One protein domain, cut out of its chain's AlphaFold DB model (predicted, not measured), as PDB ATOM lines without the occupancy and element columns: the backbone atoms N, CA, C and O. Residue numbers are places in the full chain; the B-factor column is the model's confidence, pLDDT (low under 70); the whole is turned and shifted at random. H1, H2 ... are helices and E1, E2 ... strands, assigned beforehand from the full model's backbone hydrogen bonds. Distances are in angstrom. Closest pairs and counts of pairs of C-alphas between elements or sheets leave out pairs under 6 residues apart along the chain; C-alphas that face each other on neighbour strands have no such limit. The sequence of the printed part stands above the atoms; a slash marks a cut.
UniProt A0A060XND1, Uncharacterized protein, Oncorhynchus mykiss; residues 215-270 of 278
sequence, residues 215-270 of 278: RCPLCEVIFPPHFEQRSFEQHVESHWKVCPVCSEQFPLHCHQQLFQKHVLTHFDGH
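What this domain is: This is residues 215 to 270 of the 278 residues of an uncharacterized protein of Oncorhynchus mykiss (UniProt A0A060XND1). A small hairpin of two short strands, E1 and E2, sits in the middle of a long, thin model, with helix H1 toward one end and helix H2 toward the other. Before H1, the unnamed residues 215 to 228 run out to the end beyond H1, where residues 225 to 230 stick out, and the chain then turns back through H1 to the hairpin. The printed part has 56 residues with two named helices and two named strands, in the order H1, E1, E2, H2; the sheet E1 - E2 is antiparallel and the class is mixed, helices and strands. The whole is loose, with a radius of gyration of the C-alphas of 14.5 A, and a rod spanning 48 by 19 by 10 A.

How they stand to each other: E1, residues 240 to 242, and E2, residues 249 to 251, form an antiparallel hairpin at 146 degrees between directions. N 241 and O 250 are within hydrogen-bond range at 2.8 A, as are N 250 and O 241 at 2.8 A. The closest C-alphas of E2 and H2, residues 256 to 268, are those of Phe 250 and Phe 259, 7.2 A apart. E1 and H2 are only just apart, with closest C-alphas at 8.1 A. H1, residues 229 to 237, is apart from E2 and from H2. In H1 every O i to N i+4 pair is within hydrogen-bond range; in H2, 7 of 9 are.

Where its parts are: H2 is 17.8 A long and its C-alpha 268 is at (25.323, 44.979, 19.786). E1 measures 6.2 A and E2 6.8 A. H1 is 12.2 A long, from C-alpha 229 at (48.331, 47.861, -12.394).

The domain as a whole: The C-alphas of His 226 and His 270, the two farthest apart, are 48.2 A apart. The printed part has no cut, and no link between named elements is long. Mean pLDDT of the printed part is 80.6; residues 252 to 254 and 269 to 270 are under 70.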
ATOM      1  N   ARG A 215      45.406  37.673 -13.137       80.31
ATOM      2  CA  ARG A 215      44.075  37.139 -12.800       80.31
ATOM      3  C   ARG A 215      43.597  37.744 -11.491       80.31
ATOM      4  O   ARG A 215      44.387  37.862 -10.555       80.31
ATOM      5  N   CYS A 216      42.326  38.128 -11.422       85.19
ATOM      6  CA  CYS A 216      41.731  38.557 -10.160       85.19
ATOM      7  C   CYS A 216      41.655  37.357  -9.189       85.19
ATOM      8  O   CYS A 216      41.289  36.264  -9.610       85.19
ATOM      9  N   PRO A 217      41.997  37.512  -7.898       78.62
ATOM     10  CA  PRO A 217      41.861  36.434  -6.914       78.62
ATOM     11  C   PRO A 217      40.424  36.263  -6.394       78.62
ATOM     12  O   PRO A 217      40.119  35.265  -5.747       78.62
ATOM     13  N   LEU A 218      39.546  37.239  -6.648       76.94
ATOM     14  CA  LEU A 218      38.178  37.289  -6.116       76.94
ATOM     15  C   LEU A 218      37.112  36.965  -7.169       76.94
ATOM     16  O   LEU A 218      35.954  36.733  -6.822       76.94
ATOM     17  N   CYS A 219      37.502  36.933  -8.442       77.75
ATOM     18  CA  CYS A 219      36.667  36.530  -9.564       77.75
ATOM     19  C   CYS A 219      37.527  35.925 -10.679       77.75
ATOM     20  O   CYS A 219      38.744  36.041 -10.678       77.75
ATOM     21  N   GLU A 220      36.901  35.327 -11.685       78.62
ATOM     22  CA  GLU A 220      37.615  34.644 -12.772       78.62
ATOM     23  C   GLU A 220      38.042  35.583 -13.921       78.62
ATOM     24  O   GLU A 220      38.309  35.130 -15.032       78.62
ATOM     25  N   VAL A 221      38.111  36.900 -13.687       83.12
ATOM     26  CA  VAL A 221      38.518  37.862 -14.723       83.12
ATOM     27  C   VAL A 221      40.029  37.785 -14.955       83.12
ATOM     28  O   VAL A 221      40.836  37.889 -14.026       83.12
ATOM     29  N   ILE A 222      40.396  37.606 -16.224       83.81
ATOM     30  CA  ILE A 222      41.770  37.485 -16.711       83.81
ATOM     31  C   ILE A 222      42.107  38.753 -17.504       83.81
ATOM     32  O   ILE A 222      41.432  39.074 -18.480       83.81
ATOM     33  N   PHE A 223      43.154  39.460 -17.091       82.00
ATOM     34  CA  PHE A 223      43.582  40.728 -17.669       82.00
ATOM     35  C   PHE A 223      44.798  40.563 -18.595       82.00
ATOM     36  O   PHE A 223      45.702  39.785 -18.271       82.00
ATOM     37  N   PRO A 224      44.858  41.311 -19.717       83.94
ATOM     38  CA  PRO A 224      46.017  41.376 -20.611       83.94
ATOM     39  C   PRO A 224      47.350  41.641 -19.884       83.94
ATOM     40  O   PRO A 224      47.357  42.287 -18.836       83.94
ATOM     41  N   PRO A 225      48.498  41.211 -20.436       73.31
ATOM     42  CA  PRO A 225      49.814  41.412 -19.815       73.31
ATOM     43  C   PRO A 225      50.215  42.892 -19.667       73.31
ATOM     44  O   PRO A 225      50.961  43.229 -18.753       73.31
ATOM     45  N   HIS A 226      49.674  43.785 -20.502       71.19
ATOM     46  CA  HIS A 226      49.866  45.242 -20.402       71.19
ATOM     47  C   HIS A 226      48.734  45.955 -19.662       71.19
ATOM     48  O   HIS A 226      48.594  47.173 -19.762       71.19
ATOM     49  N   PHE A 227      47.872  45.208 -18.975       80.44
ATOM     50  CA  PHE A 227      46.805  45.826 -18.214       80.44
ATOM     51  C   PHE A 227      47.398  46.666 -17.082       80.44
ATOM     52  O   PHE A 227      48.267  46.204 -16.340       80.44
ATOM     53  N   GLU A 228      46.951  47.916 -16.976       84.12
ATOM     54  CA  GLU A 228      47.515  48.841 -16.005       84.12
ATOM     55  C   GLU A 228      47.272  48.361 -14.571       84.12
ATOM     56  O   GLU A 228      46.142  48.078 -14.168       84.12
ATOM     57  N   GLN A 229      48.345  48.332 -13.779       83.19
ATOM     58  CA  GLN A 229      48.331  47.861 -12.394       83.19
ATOM     59  C   GLN A 229      47.320  48.624 -11.519       83.19
ATOM     60  O   GLN A 229      46.598  48.003 -10.745       83.19
ATOM     61  N   ARG A 230      47.184  49.947 -11.700       83.69
ATOM     62  CA  ARG A 230      46.176  50.745 -10.975       83.69
ATOM     63  C   ARG A 230      44.743  50.341 -11.316       83.69
ATOM     64  O   ARG A 230      43.894  50.292 -10.436       83.69
ATOM     65  N   SER A 231      44.480  50.017 -12.579       83.69
ATOM     66  CA  SER A 231      43.166  49.539 -13.023       83.69
ATOM     67  C   SER A 231      42.869  48.134 -12.490       83.69
ATOM     68  O   SER A 231      41.719  47.809 -12.198       83.69
ATOM     69  N   PHE A 232      43.901  47.302 -12.316       85.38
ATOM     70  CA  PHE A 232      43.782  45.997 -11.664       85.38
ATOM     71  C   PHE A 232      43.457  46.132 -10.179       85.38
ATOM     72  O   PHE A 232      42.531  45.481  -9.704       85.38
ATOM     73  N   GLU A 233      44.168  46.999  -9.464       85.75
ATOM     74  CA  GLU A 233      43.908  47.282  -8.049       85.75
ATOM     75  C   GLU A 233      42.501  47.838  -7.850       85.75
ATOM     76  O   GLU A 233      41.749  47.279  -7.062       85.75
ATOM     77  N   GLN A 234      42.078  48.812  -8.657       86.12
ATOM     78  CA  GLN A 234      40.717  49.346  -8.611       86.12
ATOM     79  C   GLN A 234      39.652  48.269  -8.890       86.12
ATOM     80  O   GLN A 234      38.590  48.254  -8.264       86.12
ATOM     81  N   HIS A 235      39.920  47.338  -9.811       87.75
ATOM     82  CA  HIS A 235      39.036  46.198 -10.043       87.75
ATOM     83  C   HIS A 235      38.986  45.266  -8.832       87.75
ATOM     84  O   HIS A 235      37.903  44.842  -8.431       87.75
ATOM     85  N   VAL A 236      40.138  44.939  -8.251       83.75
ATOM     86  CA  VAL A 236      40.203  44.099  -7.058       83.75
ATOM     87  C   VAL A 236      39.465  44.781  -5.920       83.75
ATOM     88  O   VAL A 236      38.596  44.137  -5.365       83.75
ATOM     89  N   GLU A 237      39.705  46.059  -5.639       83.25
ATOM     90  CA  GLU A 237      39.017  46.864  -4.617       83.25
ATOM     91  C   GLU A 237      37.505  46.934  -4.837       83.25
ATOM     92  O   GLU A 237      36.730  46.871  -3.882       83.25
ATOM     93  N   SER A 238      37.059  46.955  -6.097       79.38
ATOM     94  CA  SER A 238      35.633  46.888  -6.415       79.38
ATOM     95  C   SER A 238      34.966  45.589  -5.960       79.38
ATOM     96  O   SER A 238      33.742  45.570  -5.906       79.38
ATOM     97  N   HIS A 239      35.738  44.540  -5.615       81.31
ATOM     98  CA  HIS A 239      35.253  43.283  -5.034       81.31
ATOM     99  C   HIS A 239      35.077  43.307  -3.513       81.31
ATOM    100  O   HIS A 239      34.690  42.284  -2.965       81.31
ATOM    101  N   TRP A 240      35.317  44.406  -2.797       81.75
ATOM    102  CA  TRP A 240      35.314  44.385  -1.329       81.75
ATOM    103  C   TRP A 240      34.187  45.267  -0.796       81.75
ATOM    104  O   TRP A 240      34.017  46.421  -1.183       81.75
ATOM    105  N   LYS A 241      33.382  44.716   0.113       81.06
ATOM    106  CA  LYS A 241      32.483  45.484   0.972       81.06
ATOM    107  C   LYS A 241      33.259  45.906   2.207       81.06
ATOM    108  O   LYS A 241      33.793  45.057   2.912       81.06
ATOM    109  N   VAL A 242      33.279  47.197   2.499       84.00
ATOM    110  CA  VAL A 242      33.961  47.731   3.681       84.00
ATOM    111  C   VAL A 242      32.944  47.936   4.798       84.00
ATOM    112  O   VAL A 242      31.877  48.511   4.572       84.00
ATOM    113  N   CYS A 243      33.247  47.443   5.999       87.00
ATOM    114  CA  CYS A 243      32.437  47.735   7.175       87.00
ATOM    115  C   CYS A 243      32.560  49.228   7.518       87.00
ATOM    116  O   CYS A 243      33.674  49.700   7.745       87.00
ATOM    117  N   PRO A 244      31.450  49.980   7.610       82.56
ATOM    118  CA  PRO A 244      31.501  51.417   7.879       82.56
ATOM    119  C   PRO A 244      31.967  51.757   9.301       82.56
ATOM    120  O   PRO A 244      32.285  52.911   9.562       82.56
ATOM    121  N   VAL A 245      31.992  50.783  10.218       85.56
ATOM    122  CA  VAL A 245      32.357  51.019  11.621       85.56
ATOM    123  C   VAL A 245      33.849  50.792  11.869       85.56
ATOM    124  O   VAL A 245      34.500  51.634  12.475       85.56
ATOM    125  N   CYS A 246      34.416  49.689  11.373       85.94
ATOM    126  CA  CYS A 246      35.818  49.323  11.628       85.94
ATOM    127  C   CYS A 246      36.719  49.329  10.388       85.94
ATOM    128  O   CYS A 246      37.898  49.008  10.494       85.94
ATOM    129  N   SER A 247      36.189  49.673   9.212       83.31
ATOM    130  CA  SER A 247      36.913  49.625   7.931       83.31
ATOM    131  C   SER A 247      37.470  48.244   7.551       83.31
ATOM    132  O   SER A 247      38.320  48.133   6.668       83.31
ATOM    133  N   GLU A 248      36.975  47.173   8.175       84.00
ATOM    134  CA  GLU A 248      37.328  45.806   7.803       84.00
ATOM    135  C   GLU A 248      36.740  45.472   6.427       84.00
ATOM    136  O   GLU A 248      35.578  45.779   6.133       84.00
ATOM    137  N   GLN A 249      37.567  44.891   5.558       81.44
ATOM    138  CA  GLN A 249      37.216  44.636   4.167       81.44
ATOM    139  C   GLN A 249      36.770  43.180   3.997       81.44
ATOM    140  O   GLN A 249      37.502  42.244   4.311       81.44
ATOM    141  N   PHE A 250      35.573  42.988   3.459       79.88
ATOM    142  CA  PHE A 250      34.965  41.685   3.221       79.88
ATOM    143  C   PHE A 250      34.874  41.428   1.719       79.88
ATOM    144  O   PHE A 250      34.376  42.293   1.000       79.88
ATOM    145  N   PRO A 251      35.259  40.243   1.217       81.31
ATOM    146  CA  PRO A 251      35.025  39.893  -0.180       81.31
ATOM    147  C   PRO A 251      33.538  40.012  -0.553       81.31
ATOM    148  O   PRO A 251      32.663  39.694   0.247       81.31
ATOM    149  N   LEU A 252      33.218  40.408  -1.782       68.44
ATOM    150  CA  LEU A 252      31.841  40.604  -2.257       68.44
ATOM    151  C   LEU A 252      31.043  39.302  -2.313       68.44
ATOM    152  O   LEU A 252      29.818  39.333  -2.221       68.44
ATOM    153  N   HIS A 253      31.739  38.173  -2.435       61.28
ATOM    154  CA  HIS A 253      31.172  36.830  -2.352       61.28
ATOM    155  C   HIS A 253      31.074  36.303  -0.910       61.28
ATOM    156  O   HIS A 253      30.582  35.194  -0.697       61.28
ATOM    157  N   CYS A 254      31.522  37.067   0.093       67.81
ATOM    158  CA  CYS A 254      31.207  36.775   1.487       67.81
ATOM    159  C   CYS A 254      29.680  36.758   1.648       67.81
ATOM    160  O   CYS A 254      28.983  37.635   1.131       67.81
ATOM    161  N   HIS A 255      29.146  35.750   2.347       73.19
ATOM    162  CA  HIS A 255      27.710  35.659   2.608       73.19
ATOM    163  C   HIS A 255      27.214  36.984   3.205       73.19
ATOM    164  O   HIS A 255      27.717  37.424   4.235       73.19
ATOM    165  N   GLN A 256      26.196  37.597   2.590       81.00
ATOM    166  CA  GLN A 256      25.624  38.878   3.033       81.00
ATOM    167  C   GLN A 256      25.255  38.872   4.526       81.00
ATOM    168  O   GLN A 256      25.415  39.877   5.211       81.00
ATOM    169  N   GLN A 257      24.839  37.709   5.031       80.19
ATOM    170  CA  GLN A 257      24.529  37.456   6.436       80.19
ATOM    171  C   GLN A 257      25.744  37.610   7.367       80.19
ATOM    172  O   GLN A 257      25.588  38.075   8.488       80.19
ATOM    173  N   LEU A 258      26.962  37.274   6.925       83.00
ATOM    174  CA  LEU A 258      28.183  37.455   7.719       83.00
ATOM    175  C   LEU A 258      28.588  38.923   7.800       83.00
ATOM    176  O   LEU A 258      28.915  39.390   8.885       83.00
ATOM    177  N   PHE A 259      28.503  39.653   6.682       85.50
ATOM    178  CA  PHE A 259      28.729  41.099   6.673       85.50
ATOM    179  C   PHE A 259      27.709  41.818   7.562       85.50
ATOM    180  O   PHE A 259      28.087  42.619   8.410       85.50
ATOM    181  N   GLN A 260      26.421  41.483   7.434       86.00
ATOM    182  CA  GLN A 260      25.375  42.036   8.295       86.00
ATOM    183  C   GLN A 260      25.607  41.679   9.760       86.00
ATOM    184  O   GLN A 260      25.585  42.579  10.587       86.00
ATOM    185  N   LYS A 261      25.896  40.411  10.087       84.94
ATOM    186  CA  LYS A 261      26.209  39.980  11.457       84.94
ATOM    187  C   LYS A 261      27.419  40.722  12.023       84.94
ATOM    188  O   LYS A 261      27.377  41.130  13.170       84.94
ATOM    189  N   HIS A 262      28.469  40.917  11.230       90.00
ATOM    190  CA  HIS A 262      29.650  41.680  11.634       90.00
ATOM    191  C   HIS A 262      29.310  43.154  11.909       90.00
ATOM    192  O   HIS A 262      29.678  43.702  12.944       90.00
ATOM    193  N   VAL A 263      28.558  43.799  11.017       87.44
ATOM    194  CA  VAL A 263      28.106  45.180  11.231       87.44
ATOM    195  C   VAL A 263      27.227  45.258  12.484       87.44
ATOM    196  O   VAL A 263      27.466  46.099  13.342       87.44
ATOM    197  N   LEU A 264      26.281  44.327  12.641       87.31
ATOM    198  CA  LEU A 264      25.420  44.190  13.817       87.31
ATOM    199  C   LEU A 264      26.218  43.985  15.109       87.31
ATOM    200  O   LEU A 264      25.821  44.544  16.120       87.31
ATOM    201  N   THR A 265      27.355  43.278  15.099       85.81
ATOM    202  CA  THR A 265      28.180  43.120  16.313       85.81
ATOM    203  C   THR A 265      28.798  44.424  16.812       85.81
ATOM    204  O   THR A 265      29.009  44.558  18.014       85.81
ATOM    205  N   HIS A 266      29.030  45.411  15.941       85.06
ATOM    206  CA  HIS A 266      29.446  46.745  16.392       85.06
ATOM    207  C   HIS A 266      28.314  47.491  17.102       85.06
ATOM    208  O   HIS A 266      28.558  48.207  18.066       85.06
ATOM    209  N   PHE A 267      27.071  47.294  16.652       78.25
ATOM    210  CA  PHE A 267      25.889  47.879  17.289       78.25
ATOM    211  C   PHE A 267      25.502  47.149  18.584       78.25
ATOM    212  O   PHE A 267      25.134  47.794  19.560       78.25
ATOM    213  N   ASP A 268      25.633  45.822  18.620       71.31
ATOM    214  CA  ASP A 268      25.323  44.979  19.786       71.31
ATOM    215  C   ASP A 268      26.349  45.179  20.921       71.31
ATOM    216  O   ASP A 268      26.011  45.167  22.102       71.31
ATOM    217  N   GLY A 269      27.602  45.500  20.571       59.88
ATOM    218  CA  GLY A 269      28.618  45.979  21.516       59.88
ATOM    219  C   GLY A 269      28.390  47.411  22.032       59.88
ATOM    220  O   GLY A 269      29.066  47.832  22.968       59.88
ATOM    221  N   HIS A 270      27.440  48.158  21.456       54.72
ATOM    222  CA  HIS A 270      27.048  49.521  21.848       54.72
ATOM    223  C   HIS A 270      25.728  49.583  22.639       54.72
ATOM    224  O   HIS A 270      25.112  50.640  22.753       54.72
TER     225      HIS A 270